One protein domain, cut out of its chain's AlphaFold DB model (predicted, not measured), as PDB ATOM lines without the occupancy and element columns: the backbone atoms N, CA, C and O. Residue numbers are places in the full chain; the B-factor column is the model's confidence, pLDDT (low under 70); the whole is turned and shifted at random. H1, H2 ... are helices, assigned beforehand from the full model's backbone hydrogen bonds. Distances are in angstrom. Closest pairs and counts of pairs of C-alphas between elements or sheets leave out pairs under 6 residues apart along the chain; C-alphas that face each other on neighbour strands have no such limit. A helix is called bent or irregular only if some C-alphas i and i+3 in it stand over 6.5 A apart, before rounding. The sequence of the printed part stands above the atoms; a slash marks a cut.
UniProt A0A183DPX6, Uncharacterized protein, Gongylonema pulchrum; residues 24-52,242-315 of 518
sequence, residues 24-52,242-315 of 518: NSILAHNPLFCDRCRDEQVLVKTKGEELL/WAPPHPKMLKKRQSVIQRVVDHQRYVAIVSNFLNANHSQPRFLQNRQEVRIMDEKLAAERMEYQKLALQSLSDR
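This is residues 24 to 52 and 242 to 315 of the 518 residues of an uncharacterized protein of Gongylonema pulchrum (UniProt A0A183DPX6). An open frame with few contacts: the long bent helix H5 makes one side, H4 crosses between its arm H5a and H2, small H3 is near arm H5b, and H1 is off alone. The 103 printed residues have five named helices, H1 to H5, and no named strand: all helix. The whole is compact, radius of gyration of the C-alphas 14.8 A, spanning 45 by 31 by 21 A.

H1, residues 24 to 27, touches no helix. H2, residues 35 to 46, touches residues 270 to 274 alone of H4, residues 260 to 274, about perpendicular at 82 degrees; the closest C-alphas, of Val 42 and Ser 271, are 6.2 A apart. H5, residues 284 to 313, one helix by its hydrogen bonds, is bent, C-alphas 296 and 299 being 7.0 A apart; arms H5a, 284 to 296, and H5b, 299 to 313, stand at a steep tilt of 48 degrees. H4, with residues 266 to 270 alone, touches H5a, opposite ways at a steep tilt of 60 degrees; the closest C-alphas, of Ile 269 and Asn 286, are 6.5 A apart. H3, residues 248 to 252, only just irregular with C-alphas 249 and 252 6.7 A apart, is close to but not clearly touching H5b; the closest C-alphas, of Leu 250 and Tyr 304, are 7.5 A apart. Every O i to N i+4 pair is within hydrogen-bond range in H2, H4, H5a and H5b; H3 has 0 of 1, and 1 of 2 O i to N i+3 pairs, and H1 is too short for an O i to N i+4 pair.

H1 begins at C-alpha 24 (-19.161, 31.533, 35.985) and H5b ends at C-alpha 313 (-6.461, 19.443, 39.023). First to last C-alpha, H2 is 16.0 A long, H4 21.1 A, H5a 19.1 A and H5b 21.1 A.

The C-alphas farthest apart, of Phe 283 and Arg 315, are 45.6 A apart. Residues 53 to 241 are not printed; C-alphas 52 and 242 are 13.0 A apart across the cut. Of the links printed whole, none is long. Mean pLDDT of the printed part is 76.9; 21 residues are under 70, among them 243 to 247 and 276 to 282.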
ATOM      1  N   ASN A  24     -19.964  32.137  34.923       60.97
ATOM      2  CA  ASN A  24     -19.161  31.533  35.985       60.97
ATOM      3  C   ASN A  24     -20.003  30.617  36.881       60.97
ATOM      4  O   ASN A  24     -19.540  29.524  37.212       60.97
ATOM      5  N   SER A  25     -21.249  30.982  37.203       73.00
ATOM      6  CA  SER A  25     -22.170  30.088  37.921       73.00
ATOM      7  C   SER A  25     -22.541  28.854  37.102       73.00
ATOM      8  O   SER A  25     -22.652  27.761  37.660       73.00
ATOM      9  N   ILE A  26     -22.684  28.990  35.780       67.19
ATOM     10  CA  ILE A  26     -22.909  27.855  34.873       67.19
ATOM     11  C   ILE A  26     -21.684  26.931  34.830       67.19
ATOM     12  O   ILE A  26     -21.834  25.713  34.830       67.19
ATOM     13  N   LEU A  27     -20.464  27.475  34.828       56.41
ATOM     14  CA  LEU A  27     -19.228  26.682  34.797       56.41
ATOM     15  C   LEU A  27     -18.905  26.021  36.143       56.41
ATOM     16  O   LEU A  27     -18.387  24.904  36.174       56.41
ATOM     17  N   ALA A  28     -19.240  26.676  37.254       68.44
ATOM     18  CA  ALA A  28     -19.148  26.101  38.595       68.44
ATOM     19  C   ALA A  28     -20.256  25.065  38.871       68.44
ATOM     20  O   ALA A  28     -20.202  24.336  39.866       68.44
ATOM     21  N   HIS A  29     -21.257  24.972  37.990       79.81
ATOM     22  CA  HIS A  29     -22.373  24.057  38.129       79.81
ATOM     23  C   HIS A  29     -21.934  22.598  37.989       79.81
ATOM     24  O   HIS A  29     -21.483  22.152  36.934       79.81
ATOM     25  N   ASN A  30     -22.146  21.808  39.040       74.94
ATOM     26  CA  ASN A  30     -21.934  20.372  38.974       74.94
ATOM     27  C   ASN A  30     -23.277  19.637  38.811       74.94
ATOM     28  O   ASN A  30     -24.005  19.480  39.799       74.94
ATOM     29  N   PRO A  31     -23.604  19.122  37.609       72.50
ATOM     30  CA  PRO A  31     -24.900  18.499  37.339       72.50
ATOM     31  C   PRO A  31     -25.120  17.189  38.111       72.50
ATOM     32  O   PRO A  31     -26.235  16.680  38.137       72.50
ATOM     33  N   LEU A  32     -24.082  16.624  38.743       64.06
ATOM     34  CA  LEU A  32     -24.213  15.455  39.620       64.06
ATOM     35  C   LEU A  32     -24.727  15.808  41.021       64.06
ATOM     36  O   LEU A  32     -25.249  14.930  41.706       64.06
ATOM     37  N   PHE A  33     -24.554  17.060  41.450       66.19
ATOM     38  CA  PHE A  33     -24.915  17.524  42.793       66.19
ATOM     39  C   PHE A  33     -26.005  18.591  42.793       66.19
ATOM     40  O   PHE A  33     -26.544  18.887  43.854       66.19
ATOM     41  N   CYS A  34     -26.344  19.160  41.637       80.12
ATOM     42  CA  CYS A  34     -27.541  19.975  41.527       80.12
ATOM     43  C   CYS A  34     -28.776  19.086  41.623       80.12
ATOM     44  O   CYS A  34     -28.935  18.171  40.812       80.12
ATOM     45  N   ASP A  35     -29.660  19.407  42.569       76.12
ATOM     46  CA  ASP A  35     -30.918  18.692  42.759       76.12
ATOM     47  C   ASP A  35     -31.700  18.615  41.448       76.12
ATOM     48  O   ASP A  35     -31.980  17.516  40.998       76.12
ATOM     49  N   ARG A  36     -31.908  19.736  40.743       79.56
ATOM     50  CA  ARG A  36     -32.665  19.759  39.478       79.56
ATOM     51  C   ARG A  36     -32.062  18.885  38.373       79.56
ATOM     52  O   ARG A  36     -32.802  18.189  37.688       79.56
ATOM     53  N   CYS A  37     -30.739  18.883  38.201       81.50
ATOM     54  CA  CYS A  37     -30.085  18.050  37.179       81.50
ATOM     55  C   CYS A  37     -30.052  16.571  37.557       81.50
ATOM     56  O   CYS A  37     -30.186  15.704  36.692       81.50
ATOM     57  N   ARG A  38     -29.854  16.266  38.845       80.19
ATOM     58  CA  ARG A  38     -29.980  14.902  39.364       80.19
ATOM     59  C   ARG A  38     -31.386  14.391  39.110       80.19
ATOM     60  O   ARG A  38     -31.561  13.280  38.624       80.19
ATOM     61  N   ASP A  39     -32.353  15.218  39.440       77.94
ATOM     62  CA  ASP A  39     -33.762  14.937  39.340       77.94
ATOM     63  C   ASP A  39     -34.160  14.673  37.871       77.94
ATOM     64  O   ASP A  39     -34.695  13.615  37.544       77.94
ATOM     65  N   GLU A  40     -33.752  15.530  36.936       79.81
ATOM     66  CA  GLU A  40     -33.941  15.286  35.500       79.81
ATOM     67  C   GLU A  40     -33.297  13.963  35.037       79.81
ATOM     68  O   GLU A  40     -33.898  13.199  34.284       79.81
ATOM     69  N   GLN A  41     -32.107  13.619  35.542       77.38
ATOM     70  CA  GLN A  41     -31.471  12.330  35.239       77.38
ATOM     71  C   GLN A  41     -32.206  11.126  35.838       77.38
ATOM     72  O   GLN A  41     -32.179  10.050  35.234       77.38
ATOM     73  N   VAL A  42     -32.802  11.266  37.025       75.75
ATOM     74  CA  VAL A  42     -33.647  10.226  37.625       75.75
ATOM     75  C   VAL A  42     -34.870  10.030  36.742       75.75
ATOM     76  O   VAL A  42     -35.079   8.912  36.285       75.75
ATOM     77  N   LEU A  43     -35.577  11.106  36.391       78.12
ATOM     78  CA  LEU A  43     -36.763  11.064  35.536       78.12
ATOM     79  C   LEU A  43     -36.476  10.432  34.163       78.12
ATOM     80  O   LEU A  43     -37.210   9.555  33.717       78.12
ATOM     81  N   VAL A  44     -35.374  10.817  33.507       76.19
ATOM     82  CA  VAL A  44     -34.965  10.250  32.206       76.19
ATOM     83  C   VAL A  44     -34.679   8.750  32.305       76.19
ATOM     84  O   VAL A  44     -34.969   8.003  31.371       76.19
ATOM     85  N   LYS A  45     -34.100   8.290  33.419       73.62
ATOM     86  CA  LYS A  45     -33.749   6.877  33.607       73.62
ATOM     87  C   LYS A  45     -34.929   6.018  34.031       73.62
ATOM     88  O   LYS A  45     -35.017   4.884  33.577       73.62
ATOM     89  N   THR A  46     -35.797   6.536  34.893       77.69
ATOM     90  CA  THR A  46     -36.988   5.817  35.351       77.69
ATOM     91  C   THR A  46     -38.132   5.924  34.356       77.69
ATOM     92  O   THR A  46     -39.095   5.184  34.480       77.69
ATOM     93  N   LYS A  47     -38.054   6.844  33.378       79.62
ATOM     94  CA  LYS A  47     -39.163   7.216  32.476       79.62
ATOM     95  C   LYS A  47     -40.435   7.614  33.233       79.62
ATOM     96  O   LYS A  47     -41.530   7.593  32.683       79.62
ATOM     97  N   GLY A  48     -40.271   7.959  34.506       74.12
ATOM     98  CA  GLY A  48     -41.344   8.181  35.452       74.12
ATOM     99  C   GLY A  48     -42.134   6.952  35.903       74.12
ATOM    100  O   GLY A  48     -43.199   7.113  36.494       74.12
ATOM    101  N   GLU A  49     -41.631   5.737  35.695       76.69
ATOM    102  CA  GLU A  49     -42.217   4.517  36.258       76.69
ATOM    103  C   GLU A  49     -41.973   4.431  37.782       76.69
ATOM    104  O   GLU A  49     -40.925   4.840  38.294       76.69
ATOM    105  N   GLU A  50     -42.955   3.916  38.535       72.06
ATOM    106  CA  GLU A  50     -42.873   3.783  39.996       72.06
ATOM    107  C   GLU A  50     -41.970   2.604  40.397       72.06
ATOM    108  O   GLU A  50     -42.280   1.442  40.152       72.06
ATOM    109  N   LEU A  51     -40.845   2.900  41.060       73.81
ATOM    110  CA  LEU A  51     -39.825   1.894  41.392       73.81
ATOM    111  C   LEU A  51     -40.138   1.046  42.638       73.81
ATOM    112  O   LEU A  51     -39.574  -0.036  42.786       73.81
ATOM    113  N   LEU A  52     -40.989   1.523  43.556       66.56
ATOM    114  CA  LEU A  52     -41.324   0.777  44.788       66.56
ATOM    115  C   LEU A  52     -42.295  -0.363  44.524       66.56
ATOM    116  O   LEU A  52     -42.279  -1.372  45.224       66.56
ATOM    117  N   TRP A 242     -30.044   3.469  42.044       71.12
ATOM    118  CA  TRP A 242     -29.439   4.527  41.260       71.12
ATOM    119  C   TRP A 242     -28.097   4.928  41.860       71.12
ATOM    120  O   TRP A 242     -28.016   5.320  43.023       71.12
ATOM    121  N   ALA A 243     -27.045   4.869  41.049       66.94
ATOM    122  CA  ALA A 243     -25.747   5.446  41.357       66.94
ATOM    123  C   ALA A 243     -25.228   6.167  40.102       66.94
ATOM    124  O   ALA A 243     -25.225   5.571  39.017       66.94
ATOM    125  N   PRO A 244     -24.754   7.423  40.190       61.22
ATOM    126  CA  PRO A 244     -24.181   8.094  39.028       61.22
ATOM    127  C   PRO A 244     -22.968   7.312  38.506       61.22
ATOM    128  O   PRO A 244     -22.260   6.693  39.303       61.22
ATOM    129  N   PRO A 245     -22.653   7.330  37.203       61.69
ATOM    130  CA  PRO A 245     -21.410   6.752  36.707       61.69
ATOM    131  C   PRO A 245     -20.226   7.521  37.311       61.69
ATOM    132  O   PRO A 245     -19.978   8.672  36.966       61.69
ATOM    133  N   HIS A 246     -19.522   6.920  38.271       64.06
ATOM    134  CA  HIS A 246     -18.432   7.597  38.972       64.06
ATOM    135  C   HIS A 246     -17.064   7.351  38.325       64.06
ATOM    136  O   HIS A 246     -16.794   6.252  37.822       64.06
ATOM    137  N   PRO A 247     -16.142   8.326  38.432       64.62
ATOM    138  CA  PRO A 247     -14.721   8.082  38.238       64.62
ATOM    139  C   PRO A 247     -14.255   6.920  39.125       64.62
ATOM    140  O   PRO A 247     -14.689   6.791  40.270       64.62
ATOM    141  N   LYS A 248     -13.311   6.103  38.637       75.12
ATOM    142  CA  LYS A 248     -12.752   4.956  39.387       75.12
ATOM    143  C   LYS A 248     -12.257   5.332  40.796       75.12
ATOM    144  O   LYS A 248     -12.258   4.481  41.675       75.12
ATOM    145  N   MET A 249     -11.877   6.592  41.003       70.44
ATOM    146  CA  MET A 249     -11.411   7.137  42.283       70.44
ATOM    147  C   MET A 249     -12.479   7.116  43.383       70.44
ATOM    148  O   MET A 249     -12.135   6.974  44.549       70.44
ATOM    149  N   LEU A 250     -13.761   7.199  43.022       68.00
ATOM    150  CA  LEU A 250     -14.858   7.198  43.992       68.00
ATOM    151  C   LEU A 250     -15.390   5.790  44.285       68.00
ATOM    152  O   LEU A 250     -16.231   5.632  45.156       68.00
ATOM    153  N   LYS A 251     -14.901   4.750  43.592       72.81
ATOM    154  CA  LYS A 251     -15.330   3.361  43.844       72.81
ATOM    155  C   LYS A 251     -14.934   2.847  45.229       72.81
ATOM    156  O   LYS A 251     -15.516   1.875  45.684       72.81
ATOM    157  N   LYS A 252     -13.926   3.462  45.852       76.75
ATOM    158  CA  LYS A 252     -13.411   3.055  47.163       76.75
ATOM    159  C   LYS A 252     -14.166   3.677  48.337       76.75
ATOM    160  O   LYS A 252     -13.955   3.248  49.461       76.75
ATOM    161  N   ARG A 253     -14.986   4.704  48.098       73.50
ATOM    162  CA  ARG A 253     -15.708   5.379  49.176       73.50
ATOM    163  C   ARG A 253     -17.064   4.734  49.385       73.50
ATOM    164  O   ARG A 253     -17.755   4.409  48.421       73.50
ATOM    165  N   GLN A 254     -17.381   4.518  50.652       73.50
ATOM    166  CA  GLN A 254     -18.659   3.992  51.096       73.50
ATOM    167  C   GLN A 254     -19.653   5.146  51.196       73.50
ATOM    168  O   GLN A 254     -19.274   6.244  51.607       73.50
ATOM    169  N   SER A 255     -20.905   4.896  50.811       79.06
ATOM    170  CA  SER A 255     -21.959   5.875  51.054       79.06
ATOM    171  C   SER A 255     -22.344   5.889  52.528       79.06
ATOM    172  O   SER A 255     -22.318   4.855  53.199       79.06
ATOM    173  N   VAL A 256     -22.739   7.061  53.020       83.75
ATOM    174  CA  VAL A 256     -23.317   7.242  54.357       83.75
ATOM    175  C   VAL A 256     -24.628   6.455  54.495       83.75
ATOM    176  O   VAL A 256     -24.979   6.014  55.591       83.75
ATOM    177  N   ILE A 257     -25.339   6.213  53.387       82.50
ATOM    178  CA  ILE A 257     -26.542   5.378  53.362       82.50
ATOM    179  C   ILE A 257     -26.128   3.907  53.242       82.50
ATOM    180  O   ILE A 257     -25.902   3.381  52.156       82.50
ATOM    181  N   GLN A 258     -26.028   3.240  54.392       80.31
ATOM    182  CA  GLN A 258     -25.563   1.850  54.491       80.31
ATOM    183  C   GLN A 258     -26.636   0.800  54.197       80.31
ATOM    184  O   GLN A 258     -26.304  -0.371  54.043       80.31
ATOM    185  N   ARG A 259     -27.921   1.171  54.181       85.12
ATOM    186  CA  ARG A 259     -29.032   0.231  53.983       85.12
ATOM    187  C   ARG A 259     -29.581   0.359  52.567       85.12
ATOM    188  O   ARG A 259     -29.974   1.446  52.152       85.12
ATOM    189  N   VAL A 260     -29.672  -0.768  51.855       83.06
ATOM    190  CA  VAL A 260     -30.198  -0.824  50.476       83.06
ATOM    191  C   VAL A 260     -31.621  -0.276  50.433       83.06
ATOM    192  O   VAL A 260     -31.971   0.471  49.524       83.06
ATOM    193  N   VAL A 261     -32.413  -0.604  51.457       85.25
ATOM    194  CA  VAL A 261     -33.806  -0.173  51.604       85.25
ATOM    195  C   VAL A 261     -33.911   1.346  51.725       85.25
ATOM    196  O   VAL A 261     -34.755   1.943  51.066       85.25
ATOM    197  N   ASP A 262     -33.030   1.984  52.497       87.12
ATOM    198  CA  ASP A 262     -33.031   3.443  52.658       87.12
ATOM    199  C   ASP A 262     -32.664   4.126  51.332       87.12
ATOM    200  O   ASP A 262     -33.281   5.117  50.945       87.12
ATOM    201  N   HIS A 263     -31.723   3.549  50.573       86.12
ATOM    202  CA  HIS A 263     -31.370   4.053  49.241       86.12
ATOM    203  C   HIS A 263     -32.501   3.863  48.222       86.12
ATOM    204  O   HIS A 263     -32.819   4.782  47.470       86.12
ATOM    205  N   GLN A 264     -33.142   2.690  48.203       86.50
ATOM    206  CA  GLN A 264     -34.344   2.412  47.403       86.50
ATOM    207  C   GLN A 264     -35.452   3.406  47.700       86.50
ATOM    208  O   GLN A 264     -36.023   3.996  46.782       86.50
ATOM    209  N   ARG A 265     -35.708   3.633  48.983       88.69
ATOM    210  CA  ARG A 265     -36.727   4.552  49.458       88.69
ATOM    211  C   ARG A 265     -36.403   5.994  49.082       88.69
ATOM    212  O   ARG A 265     -37.275   6.675  48.553       88.69
ATOM    213  N   TYR A 266     -35.152   6.430  49.230       88.44
ATOM    214  CA  TYR A 266     -34.699   7.740  48.760       88.44
ATOM    215  C   TYR A 266     -34.948   7.929  47.262       88.44
ATOM    216  O   TYR A 266     -35.611   8.884  46.859       88.44
ATOM    217  N   VAL A 267     -34.453   7.003  46.436       85.88
ATOM    218  CA  VAL A 267     -34.569   7.083  44.972       85.88
ATOM    219  C   VAL A 267     -36.028   7.067  44.539       85.88
ATOM    220  O   VAL A 267     -36.409   7.829  43.657       85.88
ATOM    221  N   ALA A 268     -36.855   6.244  45.172       86.56
ATOM    222  CA  ALA A 268     -38.269   6.176  44.864       86.56
ATOM    223  C   ALA A 268     -39.035   7.436  45.255       86.56
ATOM    224  O   ALA A 268     -39.821   7.939  44.459       86.56
ATOM    225  N   ILE A 269     -38.803   7.959  46.462       85.88
ATOM    226  CA  ILE A 269     -39.436   9.197  46.907       85.88
ATOM    227  C   ILE A 269     -39.046  10.332  45.952       85.88
ATOM    228  O   ILE A 269     -39.918  11.069  45.495       85.88
ATOM    229  N   VAL A 270     -37.760  10.441  45.604       83.31
ATOM    230  CA  VAL A 270     -37.269  11.436  44.643       83.31
ATOM    231  C   VAL A 270     -37.876  11.213  43.257       83.31
ATOM    232  O   VAL A 270     -38.396  12.159  42.690       83.31
ATOM    233  N   SER A 271     -37.913   9.991  42.721       83.00
ATOM    234  CA  SER A 271     -38.540   9.713  41.416       83.00
ATOM    235  C   SER A 271     -40.024  10.090  41.401       83.00
ATOM    236  O   SER A 271     -40.486  10.752  40.476       83.00
ATOM    237  N   ASN A 272     -40.761   9.746  42.460       83.06
ATOM    238  CA  ASN A 272     -42.173  10.095  42.595       83.06
ATOM    239  C   ASN A 272     -42.384  11.615  42.678       83.06
ATOM    240  O   ASN A 272     -43.386  12.106  42.167       83.06
ATOM    241  N   PHE A 273     -41.441  12.364  43.263       77.38
ATOM    242  CA  PHE A 273     -41.466  13.832  43.260       77.38
ATOM    243  C   PHE A 273     -41.273  14.453  41.875       77.38
ATOM    244  O   PHE A 273     -41.665  15.598  41.661       77.38
ATOM    245  N   LEU A 274     -40.637  13.730  40.960       75.38
ATOM    246  CA  LEU A 274     -40.226  14.243  39.654       75.38
ATOM    247  C   LEU A 274     -41.183  13.890  38.541       75.38
ATOM    248  O   LEU A 274     -41.217  14.558  37.509       75.38
ATOM    249  N   ASN A 275     -42.006  12.884  38.786       79.06
ATOM    250  CA  ASN A 275     -43.167  12.606  37.978       79.06
ATOM    251  C   ASN A 275     -44.127  13.789  38.074       79.06
ATOM    252  O   ASN A 275     -44.850  13.942  39.055       79.06
ATOM    253  N   ALA A 276     -44.147  14.614  37.025       57.91
ATOM    254  CA  ALA A 276     -44.965  15.826  36.915       57.91
ATOM    255  C   ALA A 276     -46.471  15.591  37.160       57.91
ATOM    256  O   ALA A 276     -47.203  16.525  37.476       57.91
ATOM    257  N   ASN A 277     -46.920  14.336  37.061       68.38
ATOM    258  CA  ASN A 277     -48.291  13.914  37.334       68.38
ATOM    259  C   ASN A 277     -48.647  13.935  38.834       68.38
ATOM    260  O   ASN A 277     -49.826  13.908  39.184       68.38
ATOM    261  N   HIS A 278     -47.657  14.021  39.729       62.97
ATOM    262  CA  HIS A 278     -47.850  14.141  41.172       62.97
ATOM    263  C   HIS A 278     -47.339  15.502  41.649       62.97
ATOM    264  O   HIS A 278     -46.275  15.635  42.243       62.97
ATOM    265  N   SER A 279     -48.136  16.540  41.389       56.78
ATOM    266  CA  SER A 279     -47.867  17.926  41.805       56.78
ATOM    267  C   SER A 279     -47.727  18.112  43.320       56.78
ATOM    268  O   SER A 279     -47.222  19.138  43.781       56.78
ATOM    269  N   GLN A 280     -48.164  17.127  44.105       61.16
ATOM    270  CA  GLN A 280     -48.049  17.131  45.550       61.16
ATOM    271  C   GLN A 280     -47.369  15.852  46.052       61.16
ATOM    272  O   GLN A 280     -47.641  14.764  45.536       61.16
ATOM    273  N   PRO A 281     -46.510  15.961  47.087       60.47
ATOM    274  CA  PRO A 281     -46.049  14.797  47.826       60.47
ATOM    275  C   PRO A 281     -47.270  13.999  48.240       60.47
ATOM    276  O   PRO A 281     -48.140  14.541  48.921       60.47
ATOM    277  N   ARG A 282     -47.303  12.709  47.906       65.12
ATOM    278  CA  ARG A 282     -48.365  11.831  48.402       65.12
ATOM    279  C   ARG A 282     -48.445  11.870  49.938       65.12
ATOM    280  O   ARG A 282     -49.532  11.732  50.481       65.12
ATOM    281  N   PHE A 283     -47.316  12.130  50.620       80.00
ATOM    282  CA  PHE A 283     -47.226  12.246  52.079       80.00
ATOM    283  C   PHE A 283     -46.227  13.328  52.526       80.00
ATOM    284  O   PHE A 283     -45.109  13.403  52.009       80.00
ATOM    285  N   LEU A 284     -46.587  14.124  53.542       82.06
ATOM    286  CA  LEU A 284     -45.692  15.108  54.179       82.06
ATOM    287  C   LEU A 284     -44.432  14.440  54.762       82.06
ATOM    288  O   LEU A 284     -43.335  14.996  54.700       82.06
ATOM    289  N   GLN A 285     -44.590  13.209  55.255       85.31
ATOM    290  CA  GLN A 285     -43.521  12.379  55.807       85.31
ATOM    291  C   GLN A 285     -42.377  12.162  54.807       85.31
ATOM    292  O   GLN A 285     -41.211  12.261  55.183       85.31
ATOM    293  N   ASN A 286     -42.692  11.977  53.519       88.12
ATOM    294  CA  ASN A 286     -41.688  11.778  52.471       88.12
ATOM    295  C   ASN A 286     -40.785  13.008  52.298       88.12
ATOM    296  O   ASN A 286     -39.598  12.867  52.006       88.12
ATOM    297  N   ARG A 287     -41.316  14.224  52.505       84.06
ATOM    298  CA  ARG A 287     -40.503  15.451  52.457       84.06
ATOM    299  C   ARG A 287     -39.498  15.494  53.599       84.06
ATOM    300  O   ARG A 287     -38.336  15.817  53.372       84.06
ATOM    301  N   GLN A 288     -39.946  15.184  54.812       89.62
ATOM    302  CA  GLN A 288     -39.079  15.188  55.988       89.62
ATOM    303  C   GLN A 288     -38.005  14.102  55.885       89.62
ATOM    304  O   GLN A 288     -36.846  14.351  56.199       89.62
ATOM    305  N   GLU A 289     -38.366  12.930  55.360       90.00
ATOM    306  CA  GLU A 289     -37.431  11.831  55.138       90.00
ATOM    307  C   GLU A 289     -36.326  12.200  54.138       90.00
ATOM    308  O   GLU A 289     -35.144  11.984  54.411       90.00
ATOM    309  N   VAL A 290     -36.690  12.832  53.015       88.12
ATOM    310  CA  VAL A 290     -35.715  13.324  52.030       88.12
ATOM    311  C   VAL A 290     -34.810  14.393  52.627       88.12
ATOM    312  O   VAL A 290     -33.606  14.321  52.409       88.12
ATOM    313  N   ARG A 291     -35.345  15.336  53.417       88.25
ATOM    314  CA  ARG A 291     -34.527  16.358  54.096       88.25
ATOM    315  C   ARG A 291     -33.485  15.725  55.017       88.25
ATOM    316  O   ARG A 291     -32.305  16.018  54.877       88.25
ATOM    317  N   ILE A 292     -33.901  14.788  55.870       90.62
ATOM    318  CA  ILE A 292     -32.995  14.076  56.784       90.62
ATOM    319  C   ILE A 292     -31.921  13.302  56.002       90.62
ATOM    320  O   ILE A 292     -30.756  13.272  56.400       90.62
ATOM    321  N   MET A 293     -32.285  12.663  54.887       87.38
ATOM    322  CA  MET A 293     -31.318  11.950  54.048       87.38
ATOM    323  C   MET A 293     -30.362  12.896  53.313       87.38
ATOM    324  O   MET A 293     -29.166  12.621  53.252       87.38
ATOM    325  N   ASP A 294     -30.848  14.027  52.801       86.00
ATOM    326  CA  ASP A 294     -30.013  15.045  52.159       86.00
ATOM    327  C   ASP A 294     -29.030  15.681  53.159       86.00
ATOM    328  O   ASP A 294     -27.857  15.868  52.826       86.00
ATOM    329  N   GLU A 295     -29.456  15.950  54.394       89.50
ATOM    330  CA  GLU A 295     -28.576  16.423  55.471       89.50
ATOM    331  C   GLU A 295     -27.472  15.403  55.782       89.50
ATOM    332  O   GLU A 295     -26.292  15.758  55.821       89.50
ATOM    333  N   LYS A 296     -27.818  14.113  55.892       88.56
ATOM    334  CA  LYS A 296     -26.834  13.029  56.085       88.56
ATOM    335  C   LYS A 296     -25.841  12.923  54.926       88.56
ATOM    336  O   LYS A 296     -24.657  12.677  55.146       88.56
ATOM    337  N   LEU A 297     -26.305  13.127  53.694       83.88
ATOM    338  CA  LEU A 297     -25.474  13.075  52.489       83.88
ATOM    339  C   LEU A 297     -24.649  14.352  52.259       83.88
ATOM    340  O   LEU A 297     -23.789  14.359  51.378       83.88
ATOM    341  N   ALA A 298     -24.874  15.440  53.004       84.69
ATOM    342  CA  ALA A 298     -24.202  16.719  52.767       84.69
ATOM    343  C   ALA A 298     -22.669  16.614  52.873       84.69
ATOM    344  O   ALA A 298     -21.956  17.081  51.982       84.69
ATOM    345  N   ALA A 299     -22.161  15.933  53.905       82.25
ATOM    346  CA  ALA A 299     -20.725  15.714  54.085       82.25
ATOM    347  C   ALA A 299     -20.125  14.860  52.951       82.25
ATOM    348  O   ALA A 299     -19.078  15.205  52.399       82.25
ATOM    349  N   GLU A 300     -20.826  13.793  52.549       82.75
ATOM    350  CA  GLU A 300     -20.418  12.915  51.446       82.75
ATOM    351  C   GLU A 300     -20.361  13.687  50.114       82.75
ATOM    352  O   GLU A 300     -19.396  13.576  49.357       82.75
ATOM    353  N   ARG A 301     -21.357  14.548  49.851       79.88
ATOM    354  CA  ARG A 301     -21.395  15.424  48.669       79.88
ATOM    355  C   ARG A 301     -20.207  16.382  48.631       79.88
ATOM    356  O   ARG A 301     -19.543  16.466  47.598       79.88
ATOM    357  N   MET A 302     -19.909  17.060  49.739       78.75
ATOM    358  CA  MET A 302     -18.762  17.974  49.831       78.75
ATOM    359  C   MET A 302     -17.438  17.250  49.581       78.75
ATOM    360  O   MET A 302     -16.561  17.740  48.865       78.75
ATOM    361  N   GLU A 303     -17.296  16.045  50.125       79.62
ATOM    362  CA  GLU A 303     -16.100  15.242  49.923       79.62
ATOM    363  C   GLU A 303     -15.953  14.768  48.470       79.62
ATOM    364  O   GLU A 303     -14.862  14.842  47.893       79.62
ATOM    365  N   TYR A 304     -17.046  14.346  47.833       77.25
ATOM    366  CA  TYR A 304     -17.017  14.004  46.416       77.25
ATOM    367  C   TYR A 304     -16.700  15.193  45.523       77.25
ATOM    368  O   TYR A 304     -15.938  15.035  44.568       77.25
ATOM    369  N   GLN A 305     -17.237  16.373  45.827       74.25
ATOM    370  CA  GLN A 305     -16.895  17.599  45.111       74.25
ATOM    371  C   GLN A 305     -15.395  17.881  45.216       74.25
ATOM    372  O   GLN A 305     -14.740  18.084  44.194       74.25
ATOM    373  N   LYS A 306     -14.821  17.779  46.419       80.88
ATOM    374  CA  LYS A 306     -13.381  17.948  46.638       80.88
ATOM    375  C   LYS A 306     -12.549  16.955  45.824       80.88
ATOM    376  O   LYS A 306     -11.571  17.347  45.194       80.88
ATOM    377  N   LEU A 307     -12.943  15.682  45.782       77.50
ATOM    378  CA  LEU A 307     -12.243  14.650  45.004       77.50
ATOM    379  C   LEU A 307     -12.395  14.833  43.498       77.50
ATOM    380  O   LEU A 307     -11.465  14.539  42.750       77.50
ATOM    381  N   ALA A 308     -13.559  15.291  43.040       72.31
ATOM    382  CA  ALA A 308     -13.780  15.613  41.640       72.31
ATOM    383  C   ALA A 308     -12.875  16.776  41.218       72.31
ATOM    384  O   ALA A 308     -12.157  16.644  40.229       72.31
ATOM    385  N   LEU A 309     -12.829  17.852  42.010       75.50
ATOM    386  CA  LEU A 309     -11.935  18.989  41.789       75.50
ATOM    387  C   LEU A 309     -10.464  18.566  41.818       75.50
ATOM    388  O   LEU A 309      -9.716  18.912  40.911       75.50
ATOM    389  N   GLN A 310     -10.069  17.733  42.784       78.44
ATOM    390  CA  GLN A 310      -8.712  17.196  42.860       78.44
ATOM    391  C   GLN A 310      -8.375  16.305  41.654       78.44
ATOM    392  O   GLN A 310      -7.290  16.387  41.086       78.44
ATOM    393  N   SER A 311      -9.313  15.466  41.205       75.50
ATOM    394  CA  SER A 311      -9.138  14.645  40.001       75.50
ATOM    395  C   SER A 311      -8.992  15.502  38.747       75.50
ATOM    396  O   SER A 311      -8.271  15.115  37.829       75.50
ATOM    397  N   LEU A 312      -9.677  16.645  38.691       69.44
ATOM    398  CA  LEU A 312      -9.549  17.603  37.599       69.44
ATOM    399  C   LEU A 312      -8.211  18.346  37.664       69.44
ATOM    400  O   LEU A 312      -7.556  18.453  36.632       69.44
ATOM    401  N   SER A 313      -7.755  18.767  38.849       74.19
ATOM    402  CA  SER A 313      -6.461  19.443  39.023       74.19
ATOM    403  C   SER A 313      -5.262  18.518  38.795       74.19
ATOM    404  O   SER A 313      -4.238  18.944  38.269       74.19
ATOM    405  N   ASP A 314      -5.376  17.237  39.159       76.25
ATOM    406  CA  ASP A 314      -4.297  16.249  39.028       76.25
ATOM    407  C   ASP A 314      -4.120  15.734  37.589       76.25
ATOM    408  O   ASP A 314      -3.122  15.072  37.264       76.25
ATOM    409  N   ARG A 315      -5.078  16.012  36.696       71.44
ATOM    410  CA  ARG A 315      -4.959  15.660  35.279       71.44
ATOM    411  C   ARG A 315      -3.882  16.528  34.635       71.44
ATOM    412  O   ARG A 315      -4.101  17.670  34.270       71.44
TER     413      ARG A 315